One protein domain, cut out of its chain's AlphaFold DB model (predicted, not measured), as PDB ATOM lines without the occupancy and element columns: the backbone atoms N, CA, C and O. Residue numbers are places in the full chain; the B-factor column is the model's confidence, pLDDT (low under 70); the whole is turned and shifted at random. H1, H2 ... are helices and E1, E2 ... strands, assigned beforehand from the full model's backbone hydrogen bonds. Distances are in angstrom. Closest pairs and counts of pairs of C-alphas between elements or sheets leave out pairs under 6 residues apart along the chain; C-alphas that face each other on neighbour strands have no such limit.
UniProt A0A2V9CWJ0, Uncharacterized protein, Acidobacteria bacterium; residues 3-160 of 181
ATOM      1  N   VAL A   3      24.725   8.150  -5.336       91.88
ATOM      2  CA  VAL A   3      25.998   7.872  -6.025       91.88
ATOM      3  C   VAL A   3      26.883   7.041  -5.107       91.88
ATOM      4  O   VAL A   3      27.039   7.379  -3.935       91.88
ATOM      5  N   ILE A   4      27.460   5.971  -5.642       91.50
ATOM      6  CA  ILE A   4      28.378   5.075  -4.941       91.50
ATOM      7  C   ILE A   4      29.653   4.991  -5.765       91.50
ATOM      8  O   ILE A   4      29.608   4.628  -6.938       91.50
ATOM      9  N   VAL A   5      30.784   5.323  -5.156       92.25
ATOM     10  CA  VAL A   5      32.102   5.119  -5.763       92.25
ATOM     11  C   VAL A   5      32.540   3.692  -5.455       92.25
ATOM     12  O   VAL A   5      32.506   3.285  -4.299       92.25
ATOM     13  N   LEU A   6      32.894   2.941  -6.495       92.19
ATOM     14  CA  LEU A   6      33.352   1.551  -6.398       92.19
ATOM     15  C   LEU A   6      34.872   1.433  -6.560       92.19
ATOM     16  O   LEU A   6      35.446   0.424  -6.171       92.19
ATOM     17  N   TRP A   7      35.510   2.429  -7.183       92.56
ATOM     18  CA  TRP A   7      36.953   2.469  -7.414       92.56
ATOM     19  C   TRP A   7      37.406   3.891  -7.794       92.56
ATOM     20  O   TRP A   7      36.639   4.580  -8.473       92.56
ATOM     21  N   PRO A   8      38.633   4.332  -7.459       89.06
ATOM     22  CA  PRO A   8      39.632   3.643  -6.636       89.06
ATOM     23  C   PRO A   8      39.404   3.812  -5.129       89.06
ATOM     24  O   PRO A   8      38.876   4.832  -4.691       89.06
ATOM     25  N   ASP A   9      39.873   2.843  -4.334       76.88
ATOM     26  CA  ASP A   9      39.879   2.930  -2.860       76.88
ATOM     27  C   ASP A   9      40.873   3.994  -2.349       76.88
ATOM     28  O   ASP A   9      40.691   4.596  -1.291       76.88
ATOM     29  N   SER A  10      41.921   4.258  -3.132       73.44
ATOM     30  CA  SER A  10      42.860   5.371  -2.968       73.44
ATOM     31  C   SER A  10      43.529   5.658  -4.311       73.44
ATOM     32  O   SER A  10      43.906   4.711  -5.000       73.44
ATOM     33  N   SER A  11      43.721   6.924  -4.680       65.62
ATOM     34  CA  SER A  11      44.429   7.301  -5.910       65.62
ATOM     35  C   SER A  11      45.794   7.924  -5.610       65.62
ATOM     36  O   SER A  11      45.930   8.751  -4.707       65.62
ATOM     37  N   ASP A  12      46.810   7.544  -6.389       69.44
ATOM     38  CA  ASP A  12      48.060   8.300  -6.502       69.44
ATOM     39  C   ASP A  12      47.893   9.320  -7.643       69.44
ATOM     40  O   ASP A  12      47.850   8.931  -8.811       69.44
ATOM     41  N   PRO A  13      47.793  10.629  -7.355       67.12
ATOM     42  CA  PRO A  13      47.536  11.636  -8.381       67.12
ATOM     43  C   PRO A  13      48.727  11.865  -9.328       67.12
ATOM     44  O   PRO A  13      48.614  12.651 -10.266       67.12
ATOM     45  N   THR A  14      49.883  11.234  -9.090       68.62
ATOM     46  CA  THR A  14      51.115  11.509  -9.842       68.62
ATOM     47  C   THR A  14      51.260  10.691 -11.126       68.62
ATOM     48  O   THR A  14      52.096  11.029 -11.970       68.62
ATOM     49  N   ARG A  15      50.445   9.646 -11.332       66.38
ATOM     50  CA  ARG A  15      50.387   8.870 -12.584       66.38
ATOM     51  C   ARG A  15      48.947   8.441 -12.845       66.38
ATOM     52  O   ARG A  15      48.353   7.797 -12.001       66.38
ATOM     53  N   ALA A  16      48.422   8.765 -14.027       76.06
ATOM     54  CA  ALA A  16      47.093   8.336 -14.453       76.06
ATOM     55  C   ALA A  16      47.209   7.176 -15.450       76.06
ATOM     56  O   ALA A  16      47.704   7.354 -16.566       76.06
ATOM     57  N   ARG A  17      46.788   5.984 -15.033       88.62
ATOM     58  CA  ARG A  17      46.625   4.787 -15.865       88.62
ATOM     59  C   ARG A  17      45.138   4.481 -16.035       88.62
ATOM     60  O   ARG A  17      44.301   4.990 -15.298       88.62
ATOM     61  N   ASN A  18      44.824   3.589 -16.968       90.75
ATOM     62  CA  ASN A  18      43.474   3.050 -17.160       90.75
ATOM     63  C   ASN A  18      42.857   2.555 -15.845       90.75
ATOM     64  O   ASN A  18      41.746   2.938 -15.487       90.75
ATOM     65  N   ASP A  19      43.629   1.782 -15.086       92.31
ATOM     66  CA  ASP A  19      43.215   1.216 -13.803       92.31
ATOM     67  C   ASP A  19      43.140   2.243 -12.660       92.31
ATOM     68  O   ASP A  19      42.716   1.891 -11.568       92.31
ATOM     69  N   ASP A  20      43.471   3.515 -12.890       90.88
ATOM     70  CA  ASP A  20      43.230   4.603 -11.930       90.88
ATOM     71  C   ASP A  20      41.886   5.319 -12.201       90.88
ATOM     72  O   ASP A  20      41.540   6.292 -11.527       90.88
ATOM     73  N   SER A  21      41.113   4.858 -13.195       91.25
ATOM     74  CA  SER A  21      39.846   5.477 -13.603       91.25
ATOM     75  C   SER A  21      38.752   5.363 -12.541       91.25
ATOM     76  O   SER A  21      38.547   4.303 -11.964       91.25
ATOM     77  N   LEU A  22      37.956   6.418 -12.351       91.88
ATOM     78  CA  LEU A  22      36.804   6.400 -11.443       91.88
ATOM     79  C   LEU A  22      35.724   5.425 -11.935       91.88
ATOM     80  O   LEU A  22      35.150   5.623 -13.010       91.88
ATOM     81  N   VAL A  23      35.377   4.450 -11.096       93.00
ATOM     82  CA  VAL A  23      34.204   3.596 -11.298       93.00
ATOM     83  C   VAL A  23      33.156   3.944 -10.273       93.00
ATOM     84  O   VAL A  23      33.416   3.994  -9.069       93.00
ATOM     85  N   TRP A  24      31.945   4.177 -10.753       92.50
ATOM     86  CA  TRP A  24      30.847   4.576  -9.898       92.50
ATOM     87  C   TRP A  24      29.531   4.018 -10.399       92.50
ATOM     88  O   TRP A  24      29.299   3.823 -11.597       92.50
ATOM     89  N   ARG A  25      28.664   3.762  -9.428       92.00
ATOM     90  CA  ARG A  25      27.297   3.328  -9.622       92.00
ATOM     91  C   ARG A  25      26.362   4.451  -9.212       92.00
ATOM     92  O   ARG A  25      26.490   5.026  -8.131       92.00
ATOM     93  N   LEU A  26      25.406   4.746 -10.075       90.56
ATOM     94  CA  LEU A  26      24.315   5.665  -9.797       90.56
ATOM     95  C   LEU A  26      23.032   4.859  -9.631       90.56
ATOM     96  O   LEU A  26      22.635   4.146 -10.546       90.56
ATOM     97  N   GLU A  27      22.402   4.981  -8.472       89.38
ATOM     98  CA  GLU A  27      21.141   4.328  -8.128       89.38
ATOM     99  C   GLU A  27      19.996   5.339  -8.176       89.38
ATOM    100  O   GLU A  27      20.054   6.410  -7.553       89.38
ATOM    101  N   ASP A  28      18.925   4.983  -8.872       84.31
ATOM    102  CA  ASP A  28      17.688   5.746  -8.896       84.31
ATOM    103  C   ASP A  28      16.479   4.800  -8.854       84.31
ATOM    104  O   ASP A  28      16.071   4.230  -9.863       84.31
ATOM    105  N   GLY A  29      15.884   4.602  -7.674       84.06
ATOM    106  CA  GLY A  29      14.865   3.563  -7.474       84.06
ATOM    107  C   GLY A  29      15.415   2.178  -7.836       84.06
ATOM    108  O   GLY A  29      16.522   1.841  -7.439       84.06
ATOM    109  N   GLU A  30      14.678   1.423  -8.651       82.88
ATOM    110  CA  GLU A  30      15.086   0.095  -9.155       82.88
ATOM    111  C   GLU A  30      16.106   0.146 -10.314       82.88
ATOM    112  O   GLU A  30      16.510  -0.887 -10.854       82.88
ATOM    113  N   ASP A  31      16.502   1.343 -10.758       85.06
ATOM    114  CA  ASP A  31      17.425   1.511 -11.878       85.06
ATOM    115  C   ASP A  31      18.832   1.792 -11.365       85.06
ATOM    116  O   ASP A  31      19.037   2.526 -10.397       85.06
ATOM    117  N   SER A  32      19.816   1.240 -12.067       89.06
ATOM    118  CA  SER A  32      21.226   1.463 -11.778       89.06
ATOM    119  C   SER A  32      22.031   1.667 -13.052       89.06
ATOM    120  O   SER A  32      21.815   0.998 -14.067       89.06
ATOM    121  N   PHE A  33      22.974   2.598 -12.974       91.75
ATOM    122  CA  PHE A  33      23.925   2.910 -14.031       91.75
ATOM    123  C   PHE A  33      25.319   2.609 -13.509       91.75
ATOM    124  O   PHE A  33      25.731   3.193 -12.508       91.75
ATOM    125  N   LEU A  34      26.039   1.727 -14.192       94.06
ATOM    126  CA  LEU A  34      27.430   1.424 -13.907       94.06
ATOM    127  C   LEU A  34      28.319   2.135 -14.928       94.06
ATOM    128  O   LEU A  34      28.268   1.864 -16.132       94.06
ATOM    129  N   LEU A  35      29.119   3.077 -14.435       93.81
ATOM    130  CA  LEU A  35      30.024   3.892 -15.232       93.81
ATOM    131  C   LEU A  35      31.455   3.483 -14.904       93.81
ATOM    132  O   LEU A  35      31.960   3.783 -13.828       93.81
ATOM    133  N   THR A  36      32.074   2.757 -15.833       93.38
ATOM    134  CA  THR A  36      33.336   2.033 -15.604       93.38
ATOM    135  C   THR A  36      34.561   2.703 -16.216       93.38
ATOM    136  O   THR A  36      35.674   2.241 -15.997       93.38
ATOM    137  N   ALA A  37      34.372   3.796 -16.964       92.62
ATOM    138  CA  ALA A  37      35.455   4.492 -17.656       92.62
ATOM    139  C   ALA A  37      36.340   3.502 -18.442       92.62
ATOM    140  O   ALA A  37      35.793   2.758 -19.262       92.62
ATOM    141  N   ASP A  38      37.651   3.492 -18.193       94.38
ATOM    142  CA  ASP A  38      38.628   2.728 -18.966       94.38
ATOM    143  C   ASP A  38      39.332   1.624 -18.173       94.38
ATOM    144  O   ASP A  38      40.389   1.166 -18.597       94.38
ATOM    145  N   ILE A  39      38.741   1.169 -17.061       95.00
ATOM    146  CA  ILE A  39      39.307   0.091 -16.239       95.00
ATOM    147  C   ILE A  39      39.507  -1.214 -17.021       95.00
ATOM    148  O   ILE A  39      38.730  -1.548 -17.921       95.00
ATOM    149  N   GLU A  40      40.512  -1.988 -16.621       95.06
ATOM    150  CA  GLU A  40      40.803  -3.307 -17.177       95.06
ATOM    151  C   GLU A  40      40.502  -4.426 -16.161       95.06
ATOM    152  O   GLU A  40      40.084  -4.201 -15.020       95.06
ATOM    153  N   GLY A  41      40.716  -5.680 -16.567       95.06
ATOM    154  CA  GLY A  41      40.347  -6.862 -15.781       95.06
ATOM    155  C   GLY A  41      40.961  -6.951 -14.372       95.06
ATOM    156  O   GLY A  41      40.465  -7.703 -13.530       95.06
ATOM    157  N   ALA A  42      42.041  -6.222 -14.070       94.31
ATOM    158  CA  ALA A  42      42.596  -6.176 -12.716       94.31
ATOM    159  C   ALA A  42      41.673  -5.423 -11.745       94.31
ATOM    160  O   ALA A  42      41.380  -5.928 -10.656       94.31
ATOM    161  N   VAL A  43      41.167  -4.265 -12.164       94.50
ATOM    162  CA  VAL A  43      40.231  -3.468 -11.369       94.50
ATOM    163  C   VAL A  43      38.855  -4.116 -11.332       94.50
ATOM    164  O   VAL A  43      38.249  -4.164 -10.268       94.50
ATOM    165  N   GLU A  44      38.395  -4.722 -12.427       95.12
ATOM    166  CA  GLU A  44      37.145  -5.494 -12.426       95.12
ATOM    167  C   GLU A  44      37.122  -6.569 -11.335       95.12
ATOM    168  O   GLU A  44      36.153  -6.680 -10.587       95.12
ATOM    169  N   ARG A  45      38.214  -7.335 -11.198       94.31
ATOM    170  CA  ARG A  45      38.356  -8.339 -10.132       94.31
ATOM    171  C   ARG A  45      38.345  -7.719  -8.738       94.31
ATOM    172  O   ARG A  45      37.784  -8.316  -7.826       94.31
ATOM    173  N   SER A  46      38.960  -6.550  -8.578       93.62
ATOM    174  CA  SER A  46      39.010  -5.844  -7.293       93.62
ATOM    175  C   SER A  46      37.619  -5.345  -6.891       93.62
ATOM    176  O   SER A  46      37.183  -5.567  -5.767       93.62
ATOM    177  N   ILE A  47      36.875  -4.773  -7.839       93.06
ATOM    178  CA  ILE A  47      35.485  -4.343  -7.645       93.06
ATOM    179  C   ILE A  47      34.595  -5.533  -7.268       93.06
ATOM    180  O   ILE A  47      33.844  -5.441  -6.302       93.06
ATOM    181  N   LEU A  48      34.713  -6.667  -7.969       92.19
ATOM    182  CA  LEU A  48      33.953  -7.888  -7.660       92.19
ATOM    183  C   LEU A  48      34.230  -8.443  -6.260       92.19
ATOM    184  O   LEU A  48      33.346  -9.040  -5.659       92.19
ATOM    185  N   ALA A  49      35.451  -8.278  -5.749       90.75
ATOM    186  CA  ALA A  49      35.814  -8.745  -4.414       90.75
ATOM    187  C   ALA A  49      35.243  -7.860  -3.294       90.75
ATOM    188  O   ALA A  49      35.060  -8.339  -2.178       90.75
ATOM    189  N   ASN A  50      34.970  -6.586  -3.593       85.75
ATOM    190  CA  ASN A  50      34.608  -5.567  -2.605       85.75
ATOM    191  C   ASN A  50      33.159  -5.067  -2.736       85.75
ATOM    192  O   ASN A  50      32.737  -4.212  -1.960       85.75
ATOM    193  N   SER A  51      32.403  -5.545  -3.727       80.94
ATOM    194  CA  SER A  51      31.051  -5.064  -4.024       80.94
ATOM    195  C   SER A  51      30.090  -6.221  -4.267       80.94
ATOM    196  O   SER A  51      30.213  -6.942  -5.254       80.94
ATOM    197  N   ASP A  52      29.072  -6.336  -3.414       72.56
ATOM    198  CA  ASP A  52      28.053  -7.390  -3.520       72.56
ATOM    199  C   ASP A  52      27.044  -7.145  -4.659       72.56
ATOM    200  O   ASP A  52      26.297  -8.042  -5.051       72.56
ATOM    201  N   GLU A  53      27.000  -5.929  -5.212       78.38
ATOM    202  CA  GLU A  53      26.043  -5.560  -6.249       78.38
ATOM    203  C   GLU A  53      26.609  -4.489  -7.193       78.38
ATOM    204  O   GLU A  53      26.957  -3.386  -6.776       78.38
ATOM    205  N   LEU A  54      26.654  -4.788  -8.495       78.94
ATOM    206  CA  LEU A  54      27.216  -3.888  -9.516       78.94
ATOM    207  C   LEU A  54      26.154  -3.130 -10.331       78.94
ATOM    208  O   LEU A  54      26.484  -2.215 -11.081       78.94
ATOM    209  N   GLY A  55      24.869  -3.419 -10.100       71.44
ATOM    210  CA  GLY A  55      23.757  -2.825 -10.846       71.44
ATOM    211  C   GLY A  55      23.543  -3.480 -12.216       71.44
ATOM    212  O   GLY A  55      24.454  -4.092 -12.759       71.44
ATOM    213  N   LYS A  56      22.313  -3.393 -12.746       71.19
ATOM    214  CA  LYS A  56      21.825  -4.275 -13.833       71.19
ATOM    215  C   LYS A  56      21.196  -3.577 -15.042       71.19
ATOM    216  O   LYS A  56      20.902  -4.228 -16.039       71.19
ATOM    217  N   LYS A  57      20.928  -2.265 -14.996       88.62
ATOM    218  CA  LYS A  57      20.165  -1.618 -16.083       88.62
ATOM    219  C   LYS A  57      21.042  -1.041 -17.179       88.62
ATOM    220  O   LYS A  57      20.882  -1.430 -18.335       88.62
ATOM    221  N   PHE A  58      21.952  -0.139 -16.835       92.06
ATOM    222  CA  PHE A  58      22.819   0.514 -17.809       92.06
ATOM    223  C   PHE A  58      24.295   0.268 -17.504       92.06
ATOM    224  O   PHE A  58      24.744   0.518 -16.388       92.06
ATOM    225  N   LEU A  59      25.058  -0.138 -18.520       93.69
ATOM    226  CA  LEU A  59      26.513  -0.238 -18.472       93.69
ATOM    227  C   LEU A  59      27.142   0.696 -19.511       93.69
ATOM    228  O   LEU A  59      26.974   0.509 -20.717       93.69
ATOM    229  N   LYS A  60      27.968   1.643 -19.058       93.75
ATOM    230  CA  LYS A  60      29.023   2.181 -19.922       93.75
ATOM    231  C   LYS A  60      30.116   1.124 -19.977       93.75
ATOM    232  O   LYS A  60      30.745   0.853 -18.959       93.75
ATOM    233  N   VAL A  61      30.306   0.523 -21.146       93.81
ATOM    234  CA  VAL A  61      31.269  -0.561 -21.344       93.81
ATOM    235  C   VAL A  61      32.682  -0.038 -21.057       93.81
ATOM    236  O   VAL A  61      33.027   1.038 -21.581       93.81
ATOM    237  N   PRO A  62      33.469  -0.758 -20.234       94.62
ATOM    238  CA  PRO A  62      34.819  -0.352 -19.890       94.62
ATOM    239  C   PRO A  62      35.725  -0.249 -21.114       94.62
ATOM    240  O   PRO A  62      35.598  -1.027 -22.064       94.62
ATOM    241  N   HIS A  63      36.672   0.680 -21.063       94.31
ATOM    242  CA  HIS A  63      37.833   0.743 -21.952       94.31
ATOM    243  C   HIS A  63      37.461   0.712 -23.436       94.31
ATOM    244  O   HIS A  63      37.960  -0.104 -24.203       94.31
ATOM    245  N   HIS A  64      36.475   1.521 -23.827       92.56
ATOM    246  CA  HIS A  64      35.960   1.572 -25.204       92.56
ATOM    247  C   HIS A  64      35.534   0.207 -25.802       92.56
ATOM    248  O   HIS A  64      35.390   0.079 -27.016       92.56
ATOM    249  N   GLY A  65      35.272  -0.806 -24.965       91.38
ATOM    250  CA  GLY A  65      34.997  -2.173 -25.412       91.38
ATOM    251  C   GLY A  65      36.245  -2.964 -25.808       91.38
ATOM    252  O   GLY A  65      36.148  -3.868 -26.639       91.38
ATOM    253  N   GLY A  66      37.408  -2.628 -25.258       91.62
ATOM    254  CA  GLY A  66      38.663  -3.294 -25.570       91.62
ATOM    255  C   GLY A  66      38.771  -4.725 -25.056       91.62
ATOM    256  O   GLY A  66      37.912  -5.246 -24.345       91.62
ATOM    257  N   ARG A  67      39.844  -5.399 -25.477       93.38
ATOM    258  CA  ARG A  67      40.076  -6.832 -25.207       93.38
ATOM    259  C   ARG A  67      40.497  -7.127 -23.762       93.38
ATOM    260  O   ARG A  67      40.357  -8.258 -23.305       93.38
ATOM    261  N   THR A  68      41.076  -6.146 -23.076       92.69
ATOM    262  CA  THR A  68      41.646  -6.271 -21.722       92.69
ATOM    263  C   THR A  68      40.621  -6.043 -20.611       92.69
ATOM    264  O   THR A  68      40.924  -6.272 -19.439       92.69
ATOM    265  N   SER A  69      39.407  -5.630 -20.972       93.06
ATOM    266  CA  SER A  69      38.311  -5.331 -20.061       93.06
ATOM    267  C   SER A  69      37.065  -6.150 -20.400       93.06
ATOM    268  O   SER A  69      37.072  -7.035 -21.260       93.06
ATOM    269  N   SER A  70      35.978  -5.861 -19.692       91.19
ATOM    270  CA  SER A  70      34.706  -6.558 -19.746       91.19
ATOM    271  C   SER A  70      34.908  -8.061 -19.620       91.19
ATOM    272  O   SER A  70      34.440  -8.806 -20.475       91.19
ATOM    273  N   THR A  71      35.634  -8.536 -18.606       92.38
ATOM    274  CA  THR A  71      35.910  -9.971 -18.421       92.38
ATOM    275  C   THR A  71      34.626 -10.762 -18.159       92.38
ATOM    276  O   THR A  71      33.619 -10.220 -17.707       92.38
ATOM    277  N   ALA A  72      34.626 -12.072 -18.433       88.31
ATOM    278  CA  ALA A  72      33.436 -12.901 -18.197       88.31
ATOM    279  C   ALA A  72      32.971 -12.849 -16.731       88.31
ATOM    280  O   ALA A  72      31.785 -12.671 -16.476       88.31
ATOM    281  N   ALA A  73      33.913 -12.903 -15.784       90.44
ATOM    282  CA  ALA A  73      33.623 -12.808 -14.355       90.44
ATOM    283  C   ALA A  73      32.973 -11.472 -13.958       90.44
ATOM    284  O   ALA A  73      32.163 -11.445 -13.040       90.44
ATOM    285  N   PHE A  74      33.302 -10.378 -14.654       91.25
ATOM    286  CA  PHE A  74      32.714  -9.062 -14.408       91.25
ATOM    287  C   PHE A  74      31.331  -8.906 -15.027       91.25
ATOM    288  O   PHE A  74      30.424  -8.362 -14.404       91.25
ATOM    289  N   ARG A  75      31.138  -9.408 -16.249       88.19
ATOM    290  CA  ARG A  75      29.873  -9.222 -16.965       88.19
ATOM    291  C   ARG A  75      28.719 -10.027 -16.380       88.19
ATOM    292  O   ARG A  75      27.584  -9.583 -16.504       88.19
ATOM    293  N   GLU A  76      28.965 -11.198 -15.799       87.06
ATOM    294  CA  GLU A  76      27.898 -12.043 -15.236       87.06
ATOM    295  C   GLU A  76      27.092 -11.355 -14.117       87.06
ATOM    296  O   GLU A  76      25.868 -11.307 -14.221       87.06
ATOM    297  N   PRO A  77      27.713 -10.758 -13.083       88.38
ATOM    298  CA  PRO A  77      26.969 -10.025 -12.058       88.38
ATOM    299  C   PRO A  77      26.428  -8.667 -12.533       88.38
ATOM    300  O   PRO A  77      25.450  -8.186 -11.962       88.38
ATOM    301  N   VAL A  78      27.034  -8.052 -13.560       90.25
ATOM    302  CA  VAL A  78      26.552  -6.782 -14.137       90.25
ATOM    303  C   VAL A  78      25.315  -6.996 -15.017       90.25
ATOM    304  O   VAL A  78      24.370  -6.229 -14.909       90.25
ATOM    305  N   HIS A  79      25.313  -8.011 -15.887       88.81
ATOM    306  CA  HIS A  79      24.203  -8.419 -16.766       88.81
ATOM    307  C   HIS A  79      23.319  -7.250 -17.273       88.81
ATOM    308  O   HIS A  79      22.156  -7.126 -16.873       88.81
ATOM    309  N   PRO A  80      23.863  -6.341 -18.103       91.88
ATOM    310  CA  PRO A  80      23.194  -5.084 -18.418       91.88
ATOM    311  C   PRO A  80      22.040  -5.261 -19.412       91.88
ATOM    312  O   PRO A  80      22.175  -5.948 -20.420       91.88
ATOM    313  N   VAL A  81      20.935  -4.540 -19.205       92.56
ATOM    314  CA  VAL A  81      19.849  -4.440 -20.206       92.56
ATOM    315  C   VAL A  81      20.253  -3.536 -21.376       92.56
ATOM    316  O   VAL A  81      19.943  -3.814 -22.536       92.56
ATOM    317  N   ILE A  82      20.945  -2.435 -21.078       92.06
ATOM    318  CA  ILE A  82      21.455  -1.470 -22.053       92.06
ATOM    319  C   ILE A  82      22.958  -1.321 -21.836       92.06
ATOM    320  O   ILE A  82      23.410  -1.057 -20.722       92.06
ATOM    321  N   ALA A  83      23.730  -1.436 -22.910       93.25
ATOM    322  CA  ALA A  83      25.166  -1.213 -22.900       93.25
ATOM    323  C   ALA A  83      25.537  -0.126 -23.912       93.25
ATOM    324  O   ALA A  83      25.017  -0.099 -25.027       93.25
ATOM    325  N   ALA A  84      26.452   0.763 -23.538       92.81
ATOM    326  CA  ALA A  84      26.986   1.783 -24.431       92.81
ATOM    327  C   ALA A  84      28.511   1.701 -24.493       92.81
ATOM    328  O   ALA A  84      29.185   1.762 -23.466       92.81
ATOM    329  N   ILE A  85      29.055   1.617 -25.701       91.31
ATOM    330  CA  ILE A  85      30.481   1.738 -25.981       91.31
ATOM    331  C   ILE A  85      30.734   3.150 -26.506       91.31
ATOM    332  O   ILE A  85      30.162   3.565 -27.508       91.31
ATOM    333  N   SER A  86      31.612   3.890 -25.834       88.56
ATOM    334  CA  SER A  86      32.101   5.174 -26.347       88.56
ATOM    335  C   SER A  86      33.355   4.882 -27.146       88.56
ATOM    336  O   SER A  86      34.383   4.627 -26.539       88.56
ATOM    337  N   VAL A  87      33.270   4.838 -28.469       84.88
ATOM    338  CA  VAL A  87      34.431   4.600 -29.336       84.88
ATOM    339  C   VAL A  87      34.286   5.349 -30.656       84.88
ATOM    340  O   VAL A  87      33.173   5.508 -31.156       84.88
ATOM    341  N   GLY A  88      35.388   5.870 -31.195       79.00
ATOM    342  CA  GLY A  88      35.384   6.553 -32.490       79.00
ATOM    343  C   GLY A  88      35.198   5.581 -33.658       79.00
ATOM    344  O   GLY A  88      35.657   4.446 -33.601       79.00
ATOM    345  N   GLU A  89      34.569   6.042 -34.743       76.69
ATOM    346  CA  GLU A  89      34.309   5.241 -35.954       76.69
ATOM    347  C   GLU A  89      35.595   4.701 -36.605       76.69
ATOM    348  O   GLU A  89      35.612   3.582 -37.108       76.69
ATOM    349  N   ALA A  90      36.684   5.471 -36.535       79.06
ATOM    350  CA  ALA A  90      38.000   5.121 -37.067       79.06
ATOM    351  C   ALA A  90      39.036   4.933 -35.945       79.06
ATOM    352  O   ALA A  90      40.137   5.477 -36.010       79.06
ATOM    353  N   ASN A  91      38.671   4.224 -34.873       77.75
ATOM    354  CA  ASN A  91      39.574   3.999 -33.748       77.75
ATOM    355  C   ASN A  91      40.794   3.137 -34.159       77.75
ATOM    356  O   ASN A  91      40.619   1.956 -34.471       77.75
ATOM    357  N   PRO A  92      42.034   3.667 -34.127       81.81
ATOM    358  CA  PRO A  92      43.214   2.947 -34.612       81.81
ATOM    359  C   PRO A  92      43.662   1.811 -33.681       81.81
ATOM    360  O   PRO A  92      44.449   0.962 -34.092       81.81
ATOM    361  N   TYR A  93      43.169   1.782 -32.439       84.00
ATOM    362  CA  TYR A  93      43.515   0.756 -31.451       84.00
ATOM    363  C   TYR A  93      42.774  -0.572 -31.670       84.00
ATOM    364  O   TYR A  93      43.131  -1.583 -31.070       84.00
ATOM    365  N   GLY A  94      41.782  -0.592 -32.569       84.44
ATOM    366  CA  GLY A  94      41.006  -1.791 -32.887       84.44
ATOM    367  C   GLY A  94      39.838  -2.059 -31.936       84.44
ATOM    368  O   GLY A  94      39.238  -3.130 -32.017       84.44
ATOM    369  N   ASP A  95      39.499  -1.104 -31.063       87.62
ATOM    370  CA  ASP A  95      38.282  -1.168 -30.248       87.62
ATOM    371  C   ASP A  95      37.069  -0.639 -31.033       87.62
ATOM    372  O   ASP A  95      37.229   0.275 -31.851       87.62
ATOM    373  N   PRO A  96      35.856  -1.156 -30.776       89.94
ATOM    374  CA  PRO A  96      35.569  -2.202 -29.805       89.94
ATOM    375  C   PRO A  96      36.053  -3.556 -30.306       89.94
ATOM    376  O   PRO A  96      35.883  -3.902 -31.475       89.94
ATOM    377  N   ASN A  97      36.629  -4.343 -29.404       92.56
ATOM    378  CA  ASN A  97      37.041  -5.687 -29.744       92.56
ATOM    379  C   ASN A  97      35.794  -6.525 -30.118       92.56
ATOM    380  O   ASN A  97      34.802  -6.499 -29.374       92.56
ATOM    381  N   PRO A  98      35.814  -7.276 -31.239       90.69
ATOM    382  CA  PRO A  98      34.667  -8.079 -31.666       90.69
ATOM    383  C   PRO A  98      34.198  -9.065 -30.596       90.69
ATOM    384  O   PRO A  98      33.003  -9.164 -30.335       90.69
ATOM    385  N   GLU A  99      35.136  -9.706 -29.898       90.62
ATOM    386  CA  GLU A  99      34.831 -10.682 -28.855       90.62
ATOM    387  C   GLU A  99      34.103 -10.026 -27.671       90.62
ATOM    388  O   GLU A  99      33.134 -10.569 -27.143       90.62
ATOM    389  N   THR A 100      34.527  -8.823 -27.269       90.31
ATOM    390  CA  THR A 100      33.848  -8.037 -26.226       90.31
ATOM    391  C   THR A 100      32.414  -7.701 -26.634       90.31
ATOM    392  O   THR A 100      31.488  -7.879 -25.842       90.31
ATOM    393  N   THR A 101      32.210  -7.282 -27.884       91.44
ATOM    394  CA  THR A 101      30.882  -6.962 -28.430       91.44
ATOM    395  C   THR A 101      29.966  -8.187 -28.463       91.44
ATOM    396  O   THR A 101      28.841  -8.128 -27.965       91.44
ATOM    397  N   GLU A 102      30.450  -9.311 -28.994       91.06
ATOM    398  CA  GLU A 102      29.709 -10.576 -29.069       91.06
ATOM    399  C   GLU A 102      29.261 -11.049 -27.687       91.06
ATOM    400  O   GLU A 102      28.104 -11.413 -27.489       91.06
ATOM    401  N   ARG A 103      30.158 -10.983 -26.704       88.88
ATOM    402  CA  ARG A 103      29.866 -11.384 -25.328       88.88
ATOM    403  C   ARG A 103      28.801 -10.516 -24.658       88.88
ATOM    404  O   ARG A 103      28.006 -11.048 -23.891       88.88
ATOM    405  N   ILE A 104      28.791  -9.209 -24.915       90.69
ATOM    406  CA  ILE A 104      27.768  -8.295 -24.381       90.69
ATOM    407  C   ILE A 104      26.409  -8.586 -25.028       90.69
ATOM    408  O   ILE A 104      25.399  -8.688 -24.334       90.69
ATOM    409  N   LEU A 105      26.383  -8.781 -26.349       92.19
ATOM    410  CA  LEU A 105      25.164  -9.134 -27.080       92.19
ATOM    411  C   LEU A 105      24.607 -10.499 -26.650       92.19
ATOM    412  O   LEU A 105      23.395 -10.651 -26.523       92.19
ATOM    413  N   ALA A 106      25.476 -11.474 -26.364       90.00
ATOM    414  CA  ALA A 106      25.084 -12.801 -25.893       90.00
ATOM    415  C   ALA A 106      24.373 -12.785 -24.525       90.00
ATOM    416  O   ALA A 106      23.617 -13.706 -24.228       90.00
ATOM    417  N   GLN A 107      24.561 -11.737 -23.714       89.62
ATOM    418  CA  GLN A 107      23.814 -11.532 -22.465       89.62
ATOM    419  C   GLN A 107      22.423 -10.912 -22.685       89.62
ATOM    420  O   GLN A 107      21.685 -10.709 -21.728       89.62
ATOM    421  N   GLY A 108      22.044 -10.609 -23.933       91.38
ATOM    422  CA  GLY A 108      20.760  -9.991 -24.273       91.38
ATOM    423  C   GLY A 108      20.748  -8.463 -24.168       91.38
ATOM    424  O   GLY A 108      19.684  -7.853 -24.283       91.38
ATOM    425  N   ALA A 109      21.909  -7.831 -23.974       92.12
ATOM    426  CA  ALA A 109      22.015  -6.383 -23.855       92.12
ATOM    427  C   ALA A 109      21.729  -5.673 -25.188       92.12
ATOM    428  O   ALA A 109      22.235  -6.049 -26.249       92.12
ATOM    429  N   ARG A 110      20.993  -4.560 -25.128       92.75
ATOM    430  CA  ARG A 110      20.886  -3.610 -26.244       92.75
ATOM    431  C   ARG A 110      22.157  -2.773 -26.305       92.75
ATOM    432  O   ARG A 110      22.370  -1.918 -25.444       92.75
ATOM    433  N   LEU A 111      22.991  -3.020 -27.311       91.62
ATOM    434  CA  LEU A 111      24.284  -2.360 -27.458       91.62
ATOM    435  C   LEU A 111      24.212  -1.117 -28.355       91.62
ATOM    436  O   LEU A 111      23.744  -1.181 -29.489       91.62
ATOM    437  N   TYR A 112      24.755  -0.007 -27.861       90.62
ATOM    438  CA  TYR A 112      24.916   1.253 -28.580       90.62
ATOM    439  C   TYR A 112      26.400   1.596 -28.711       90.62
ATOM    440  O   TYR A 112      27.132   1.515 -27.729       90.62
ATOM    441  N   ARG A 113      26.853   2.008 -29.898       85.25
ATOM    442  CA  ARG A 113      28.264   2.382 -30.135       85.25
ATOM    443  C   ARG A 113      28.470   3.640 -30.985       85.25
ATOM    444  O   ARG A 113      29.601   4.068 -31.179       85.25
ATOM    445  N   ASP A 114      27.383   4.236 -31.474       72.25
ATOM    446  CA  ASP A 114      27.422   5.249 -32.528       72.25
ATOM    447  C   ASP A 114      26.904   6.608 -32.037       72.25
ATOM    448  O   ASP A 114      25.702   6.838 -31.886       72.25
ATOM    449  N   GLY A 115      27.833   7.545 -31.836       73.06
ATOM    450  CA  GLY A 115      27.521   8.918 -31.436       73.06
ATOM    451  C   GLY A 115      27.084   9.054 -29.974       73.06
ATOM    452  O   GLY A 115      27.394   8.218 -29.130       73.06
ATOM    453  N   ALA A 116      26.399  10.155 -29.663       80.25
ATOM    454  CA  ALA A 116      25.883  10.381 -28.319       80.25
ATOM    455  C   ALA A 116      24.697   9.451 -28.038       80.25
ATOM    456  O   ALA A 116      23.770   9.365 -28.846       80.25
ATOM    457  N   VAL A 117      24.721   8.797 -26.877       82.44
ATOM    458  CA  VAL A 117      23.602   8.004 -26.360       82.44
ATOM    459  C   VAL A 117      22.962   8.769 -25.213       82.44
ATOM    460  O   VAL A 117      23.648   9.159 -24.268       82.44
ATOM    461  N   THR A 118      21.655   8.969 -25.318       84.62
ATOM    462  CA  THR A 118      20.807   9.595 -24.309       84.62
ATOM    463  C   THR A 118      19.964   8.517 -23.654       84.62
ATOM    464  O   THR A 118      19.171   7.856 -24.329       84.62
ATOM    465  N   ILE A 119      20.126   8.362 -22.342       83.75
ATOM    466  CA  ILE A 119      19.244   7.534 -21.521       83.75
ATOM    467  C   ILE A 119      18.207   8.435 -20.855       83.75
ATOM    468  O   ILE A 119      18.573   9.454 -20.273       83.75
ATOM    469  N   THR A 120      16.930   8.077 -20.961       82.06
ATOM    470  CA  THR A 120      15.812   8.780 -20.320       82.06
ATOM    471  C   THR A 120      14.982   7.815 -19.488       82.06
ATOM    472  O   THR A 120      14.949   6.610 -19.747       82.06
ATOM    473  N   ARG A 121      14.295   8.358 -18.481       73.56
ATOM    474  CA  ARG A 121      13.380   7.610 -17.622       73.56
ATOM    475  C   ARG A 121      12.019   8.287 -17.591       73.56
ATOM    476  O   ARG A 121      11.945   9.484 -17.327       73.56
ATOM    477  N   ASP A 122      10.959   7.525 -17.822       72.69
ATOM    478  CA  ASP A 122       9.565   7.995 -17.841       72.69
ATOM    479  C   ASP A 122       8.760   7.488 -16.628       72.69
ATOM    480  O   ASP A 122       7.580   7.156 -16.711       72.69
ATOM    481  N   GLY A 123       9.410   7.418 -15.464       67.00
ATOM    482  CA  GLY A 123       8.801   6.995 -14.199       67.00
ATOM    483  C   GLY A 123       8.651   5.479 -14.021       67.00
ATOM    484  O   GLY A 123       8.633   5.029 -12.880       67.00
ATOM    485  N   GLN A 124       8.601   4.689 -15.101       68.94
ATOM    486  CA  GLN A 124       8.566   3.217 -15.029       68.94
ATOM    487  C   GLN A 124       9.596   2.528 -15.928       68.94
ATOM    488  O   GLN A 124      10.075   1.448 -15.579       68.94
ATOM    489  N   SER A 125       9.969   3.137 -17.055       74.94
ATOM    490  CA  SER A 125      10.859   2.524 -18.040       74.94
ATOM    491  C   SER A 125      12.113   3.357 -18.271       74.94
ATOM    492  O   SER A 125      12.125   4.578 -18.119       74.94
ATOM    493  N   MET A 126      13.189   2.665 -18.649       81.62
ATOM    494  CA  MET A 126      14.433   3.273 -19.106       81.62
ATOM    495  C   MET A 126      14.512   3.131 -20.625       81.62
ATOM    496  O   MET A 126      14.468   2.018 -21.151       81.62
ATOM    497  N   ASN A 127      14.642   4.255 -21.321       83.62
ATOM    498  CA  ASN A 127      14.727   4.325 -22.775       83.62
ATOM    499  C   ASN A 127      16.106   4.835 -23.201       83.62
ATOM    500  O   ASN A 127      16.726   5.629 -22.499       83.62
ATOM    501  N   ALA A 128      16.585   4.375 -24.356       85.06
ATOM    502  CA  ALA A 128      17.888   4.743 -24.898       85.06
ATOM    503  C   ALA A 128      17.770   5.167 -26.363       85.06
ATOM    504  O   ALA A 128      17.272   4.408 -27.202       85.06
ATOM    505  N   HIS A 129      18.276   6.360 -26.667       84.06
ATOM    506  CA  HIS A 129      18.255   6.961 -27.998       84.06
ATOM    507  C   HIS A 129      19.673   7.331 -28.429       84.06
ATOM    508  O   HIS A 129      20.422   7.911 -27.645       84.06
ATOM    509  N   SER A 130      20.041   7.012 -29.673       80.44
ATOM    510  CA  SER A 130      21.324   7.429 -30.248       80.44
ATOM    511  C   SER A 130      21.137   8.623 -31.177       80.44
ATOM    512  O   SER A 130      20.151   8.695 -31.913       80.44
ATOM    513  N   PHE A 131      22.103   9.538 -31.182       74.38
ATOM    514  CA  PHE A 131      22.080  10.717 -32.049       74.38
ATOM    515  C   PHE A 131      22.123  10.362 -33.544       74.38
ATOM    516  O   PHE A 131      21.548  11.072 -34.362       74.38
ATOM    517  N   ARG A 132      22.787   9.261 -33.929       65.25
ATOM    518  CA  ARG A 132      22.869   8.844 -35.342       65.25
ATOM    519  C   ARG A 132      21.611   8.124 -35.841       65.25
ATOM    520  O   ARG A 132      21.353   8.147 -37.037       65.25
ATOM    521  N   SER A 133      20.817   7.513 -34.959       52.22
ATOM    522  CA  SER A 133      19.588   6.805 -35.354       52.22
ATOM    523  C   SER A 133      18.392   7.724 -35.633       52.22
ATOM    524  O   SER A 133      17.389   7.253 -36.161       52.22
ATOM    525  N   SER A 134      18.470   9.018 -35.303       47.06
ATOM    526  CA  SER A 134      17.466   9.995 -35.732       47.06
ATOM    527  C   SER A 134      17.795  10.468 -37.150       47.06
ATOM    528  O   SER A 134      18.670  11.313 -37.345       47.06
ATOM    529  N   ALA A 135      17.102   9.932 -38.154       37.72
ATOM    530  CA  ALA A 135      17.031  10.586 -39.454       37.72
ATOM    531  C   ALA A 135      16.436  11.993 -39.233       37.72
ATOM    532  O   ALA A 135      15.293  12.109 -38.812       37.72
ATOM    533  N   ASN A 136      17.232  13.043 -39.468       37.53
ATOM    534  CA  ASN A 136      16.970  14.457 -39.144       37.53
ATOM    535  C   ASN A 136      16.925  14.845 -37.646       37.53
ATOM    536  O   ASN A 136      15.856  15.137 -37.109       37.53
ATOM    537  N   PRO A 137      18.085  15.064 -36.999       41.69
ATOM    538  CA  PRO A 137      18.113  15.694 -35.677       41.69
ATOM    539  C   PRO A 137      17.590  17.148 -35.700       41.69
ATOM    540  O   PRO A 137      17.062  17.628 -34.705       41.69
ATOM    541  N   CYS A 138      17.685  17.859 -36.833       32.41
ATOM    542  CA  CYS A 138      17.348  19.288 -36.910       32.41
ATOM    543  C   CYS A 138      15.844  19.581 -37.122       32.41
ATOM    544  O   CYS A 138      15.384  20.656 -36.749       32.41
ATOM    545  N   SER A 139      15.057  18.645 -37.672       32.97
ATOM    546  CA  SER A 139      13.597  18.824 -37.809       32.97
ATOM    547  C   SER A 139      12.796  18.321 -36.607       32.97
ATOM    548  O   SER A 139      11.625  18.662 -36.492       32.97
ATOM    549  N   GLU A 140      13.406  17.540 -35.708       35.84
ATOM    550  CA  GLU A 140      12.799  17.163 -34.419       35.84
ATOM    551  C   GLU A 140      13.202  18.100 -33.267       35.84
ATOM    552  O   GLU A 140      12.542  18.155 -32.232       35.84
ATOM    553  N   LEU A 141      14.242  18.922 -33.454       39.31
ATOM    554  CA  LEU A 141      14.621  19.965 -32.493       39.31
ATOM    555  C   LEU A 141      13.720  21.210 -32.548       39.31
ATOM    556  O   LEU A 141      13.729  21.995 -31.603       39.31
ATOM    557  N   SER A 142      12.902  21.379 -33.592       28.89
ATOM    558  CA  SER A 142      11.848  22.407 -33.640       28.89
ATOM    559  C   SER A 142      10.529  21.955 -32.999       28.89
ATOM    560  O   SER A 142       9.682  22.794 -32.691       28.89
ATOM    561  N   SER A 143      10.355  20.650 -32.758       29.62
ATOM    562  CA  SER A 143       9.201  20.072 -32.056       29.62
ATOM    563  C   SER A 143       9.499  19.674 -30.607       29.62
ATOM    564  O   SER A 143       8.574  19.279 -29.893       29.62
ATOM    565  N   LEU A 144      10.727  19.897 -30.122       36.53
ATOM    566  CA  LEU A 144      11.037  20.022 -28.696       36.53
ATOM    567  C   LEU A 144      10.403  21.310 -28.142       36.53
ATOM    568  O   LEU A 144      11.065  22.246 -27.698       36.53
ATOM    569  N   HIS A 145       9.067  21.328 -28.109       27.84
ATOM    570  CA  HIS A 145       8.372  21.936 -26.990       27.84
ATOM    571  C   HIS A 145       9.058  21.405 -25.737       27.84
ATOM    572  O   HIS A 145       9.205  20.192 -25.583       27.84
ATOM    573  N   CYS A 146       9.503  22.306 -24.863       23.91
ATOM    574  CA  CYS A 146       9.861  21.949 -23.503       23.91
ATOM    575  C   CYS A 146       8.677  21.172 -22.920       23.91
ATOM    576  O   CYS A 146       7.702  21.782 -22.489       23.91
ATOM    577  N   ILE A 147       8.727  19.838 -22.958       26.59
ATOM    578  CA  ILE A 147       7.817  18.998 -22.195       26.59
ATOM    579  C   ILE A 147       8.176  19.346 -20.755       26.59
ATOM    580  O   ILE A 147       9.303  19.053 -20.338       26.59
ATOM    581  N   PRO A 148       7.291  19.994 -19.980       23.66
ATOM    582  CA  PRO A 148       7.511  20.140 -18.561       23.66
ATOM    583  C   PRO A 148       7.301  18.740 -17.989       23.66
ATOM    584  O   PRO A 148       6.202  18.357 -17.592       23.66
ATOM    585  N   SER A 149       8.353  17.928 -18.030       31.28
ATOM    586  CA  SER A 149       8.384  16.656 -17.338       31.28
ATOM    587  C   SER A 149       8.365  16.988 -15.853       31.28
ATOM    588  O   SER A 149       9.379  17.370 -15.275       31.28
ATOM    589  N   LYS A 150       7.197  16.838 -15.219       27.70
ATOM    590  CA  LYS A 150       7.079  16.776 -13.753       27.70
ATOM    591  C   LYS A 150       7.793  15.547 -13.157       27.70
ATOM    592  O   LYS A 150       7.749  15.347 -11.950       27.70
ATOM    593  N   SER A 151       8.458  14.737 -13.980       32.34
ATOM    594  CA  SER A 151       9.296  13.604 -13.600       32.34
ATOM    595  C   SER A 151      10.777  13.972 -13.705       32.34
ATOM    596  O   SER A 151      11.233  14.481 -14.731       32.34
ATOM    597  N   ALA A 152      11.531  13.711 -12.638       34.91
ATOM    598  CA  ALA A 152      12.980  13.849 -12.603       34.91
ATOM    599  C   ALA A 152      13.617  12.949 -13.680       34.91
ATOM    600  O   ALA A 152      13.699  11.736 -13.517       34.91
ATOM    601  N   GLY A 153      14.011  13.533 -14.812       37.34
ATOM    602  CA  GLY A 153      14.717  12.824 -15.874       37.34
ATOM    603  C   GLY A 153      16.219  12.885 -15.628       37.34
ATOM    604  O   GLY A 153      16.798  13.969 -15.621       37.34
ATOM    605  N   LEU A 154      16.859  11.737 -15.432       42.12
ATOM    606  CA  LEU A 154      18.313  11.630 -15.419       42.12
ATOM    607  C   LEU A 154      18.811  11.459 -16.860       42.12
ATOM    608  O   LEU A 154      18.575  10.420 -17.469       42.12
ATOM    609  N   LEU A 155      19.505  12.468 -17.388       39.84
ATOM    610  CA  LEU A 155      20.183  12.408 -18.683       39.84
ATOM    611  C   LEU A 155      21.633  11.955 -18.478       39.84
ATOM    612  O   LEU A 155      22.477  12.746 -18.057       39.84
ATOM    613  N   VAL A 156      21.938  10.698 -18.798       49.66
ATOM    614  CA  VAL A 156      23.329  10.232 -18.909       49.66
ATOM    615  C   VAL A 156      23.762  10.390 -20.359       49.66
ATOM    616  O   VAL A 156      23.254   9.697 -21.238       49.66
ATOM    617  N   LEU A 157      24.682  11.323 -20.604       48.03
ATOM    618  CA  LEU A 157      25.252  11.579 -21.920       48.03
ATOM    619  C   LEU A 157      26.619  10.894 -22.017       48.03
ATOM    620  O   LEU A 157      27.612  11.390 -21.486       48.03
ATOM    621  N   VAL A 158      26.686   9.766 -22.720       50.22
ATOM    622  CA  VAL A 158      27.976   9.160 -23.074       50.22
ATOM    623  C   VAL A 158      28.506   9.901 -24.302       50.22
ATOM    624  O   VAL A 158      28.038   9.689 -25.420       50.22
ATOM    625  N   ARG A 159      29.423  10.852 -24.088       41.78
ATOM    626  CA  ARG A 159      30.045  11.650 -25.157       41.78
ATOM    627  C   ARG A 159      31.282  10.948 -25.712       41.78
ATOM    628  O   ARG A 159      32.297  10.882 -25.036       41.78
ATOM    629  N   ASN A 160      31.240  10.595 -26.994       37.62
ATOM    630  CA  ASN A 160      32.426  10.658 -27.845       37.62
ATOM    631  C   ASN A 160      32.614  12.124 -28.261       37.62
ATOM    632  O   ASN A 160      32.002  12.561 -29.234       37.62
TER     633      ASN A 160
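AT A GLANCE: This is residues 3 to 160 of the 181 residues of an uncharacterized protein of Acidobacteria bacterium (UniProt A0A2V9CWJ0). What shape do these atoms make? A twisted wall of six strands, E1 to E6, has the helices H1, H2 and H3 on one side and a small sheet, E8, E7 and E9, partly face to face with its other side. Residues 134 to 148, including H4, stick out. What is it made of? The printed part has 158 residues, with nine named strands and four named helices in the order E1 E2 E3 H1 E4 H2 E5 H3 E6 E7 E8 H4 E9; the class is mixed, and under half of the residues are in named elements. Sheet E1 E2 E3 E4 E5 E6 is mixed, sheet E8 E7 E9 antiparallel. How large is it? It is compact, with a radius of gyration of the C-alphas of 16.4 A and spans of 46 by 37 by 36 A.

IN THESE COORDINATES: Where do the first elements lie? E1, residues 3 to 7, begins at C-alpha 3 (25.998, 7.872, -6.025); then come E2, 23 to 28, 16.8 A long, E3, 31 to 35, and H1, 41 to 50, 14.4 A long. What follows? E4 is residues 58 to 60, H2 72 to 78, E5 82 to 84, H3 98 to 106, 12.1 A long, and E6 110 to 112. What comes last? E7 is residues 117 to 121, E8 126 to 130, H4 137 to 140, and E9, 156 to 158, ends at C-alpha 158 (27.976, 9.160, -23.074).

HOW THE PARTS SIT: How is the larger sheet joined? E1, E2 and E3 form a meander, each strand the antiparallel neighbour of the one before, with N 4 and O 25 at 2.8 A and N 26 and O 33 at 2.9 A. Three strand-helix-strand units, parallel neighbour strands with a helix between, follow with right-handed crossovers: E3, H1, E4; E4, H2, E5; E5, H3, E6. Their strand pairs include N 34 and O 58 at 2.8 A, N 59 and O 82 at 2.9 A, and N 112 and O 83 at 2.8 A. How do the helices stand? H1 and H3 only graze this sheet; H1 and H2 touch, closest at the C-alphas of Glu 44 and Phe 74, 6.0 A. Every O i to N i+4 pair is within hydrogen-bond range in H1 and H3, but 1 of 3 in H2, where 2 of 4 O i to N i+3 pairs are; H4 is too short for an O i to N i+4 pair. Where is the other sheet? The sheets form a sandwich, two sheets face to face, their facing parts 9.0 A centre to centre. E8, H4, E9 is a split strand-helix-strand unit, with E7 between its strands and a right-handed crossover; N 118 and O 129 are at 2.8 A, N 158 and O 117 at 3.5 A.

THE WHOLE: How far does it reach? The two C-alphas farthest apart, Ala 49 and Ser 142, are 49.0 A apart, and the printed part has no cut. Which links are long? They are E1 to E2, E4 to H2, E5 to H3 and H4 to E9. Where is confidence low? The pLDDT is under 70 in residues 11 to 15, 123 to 124 and 132 to 160.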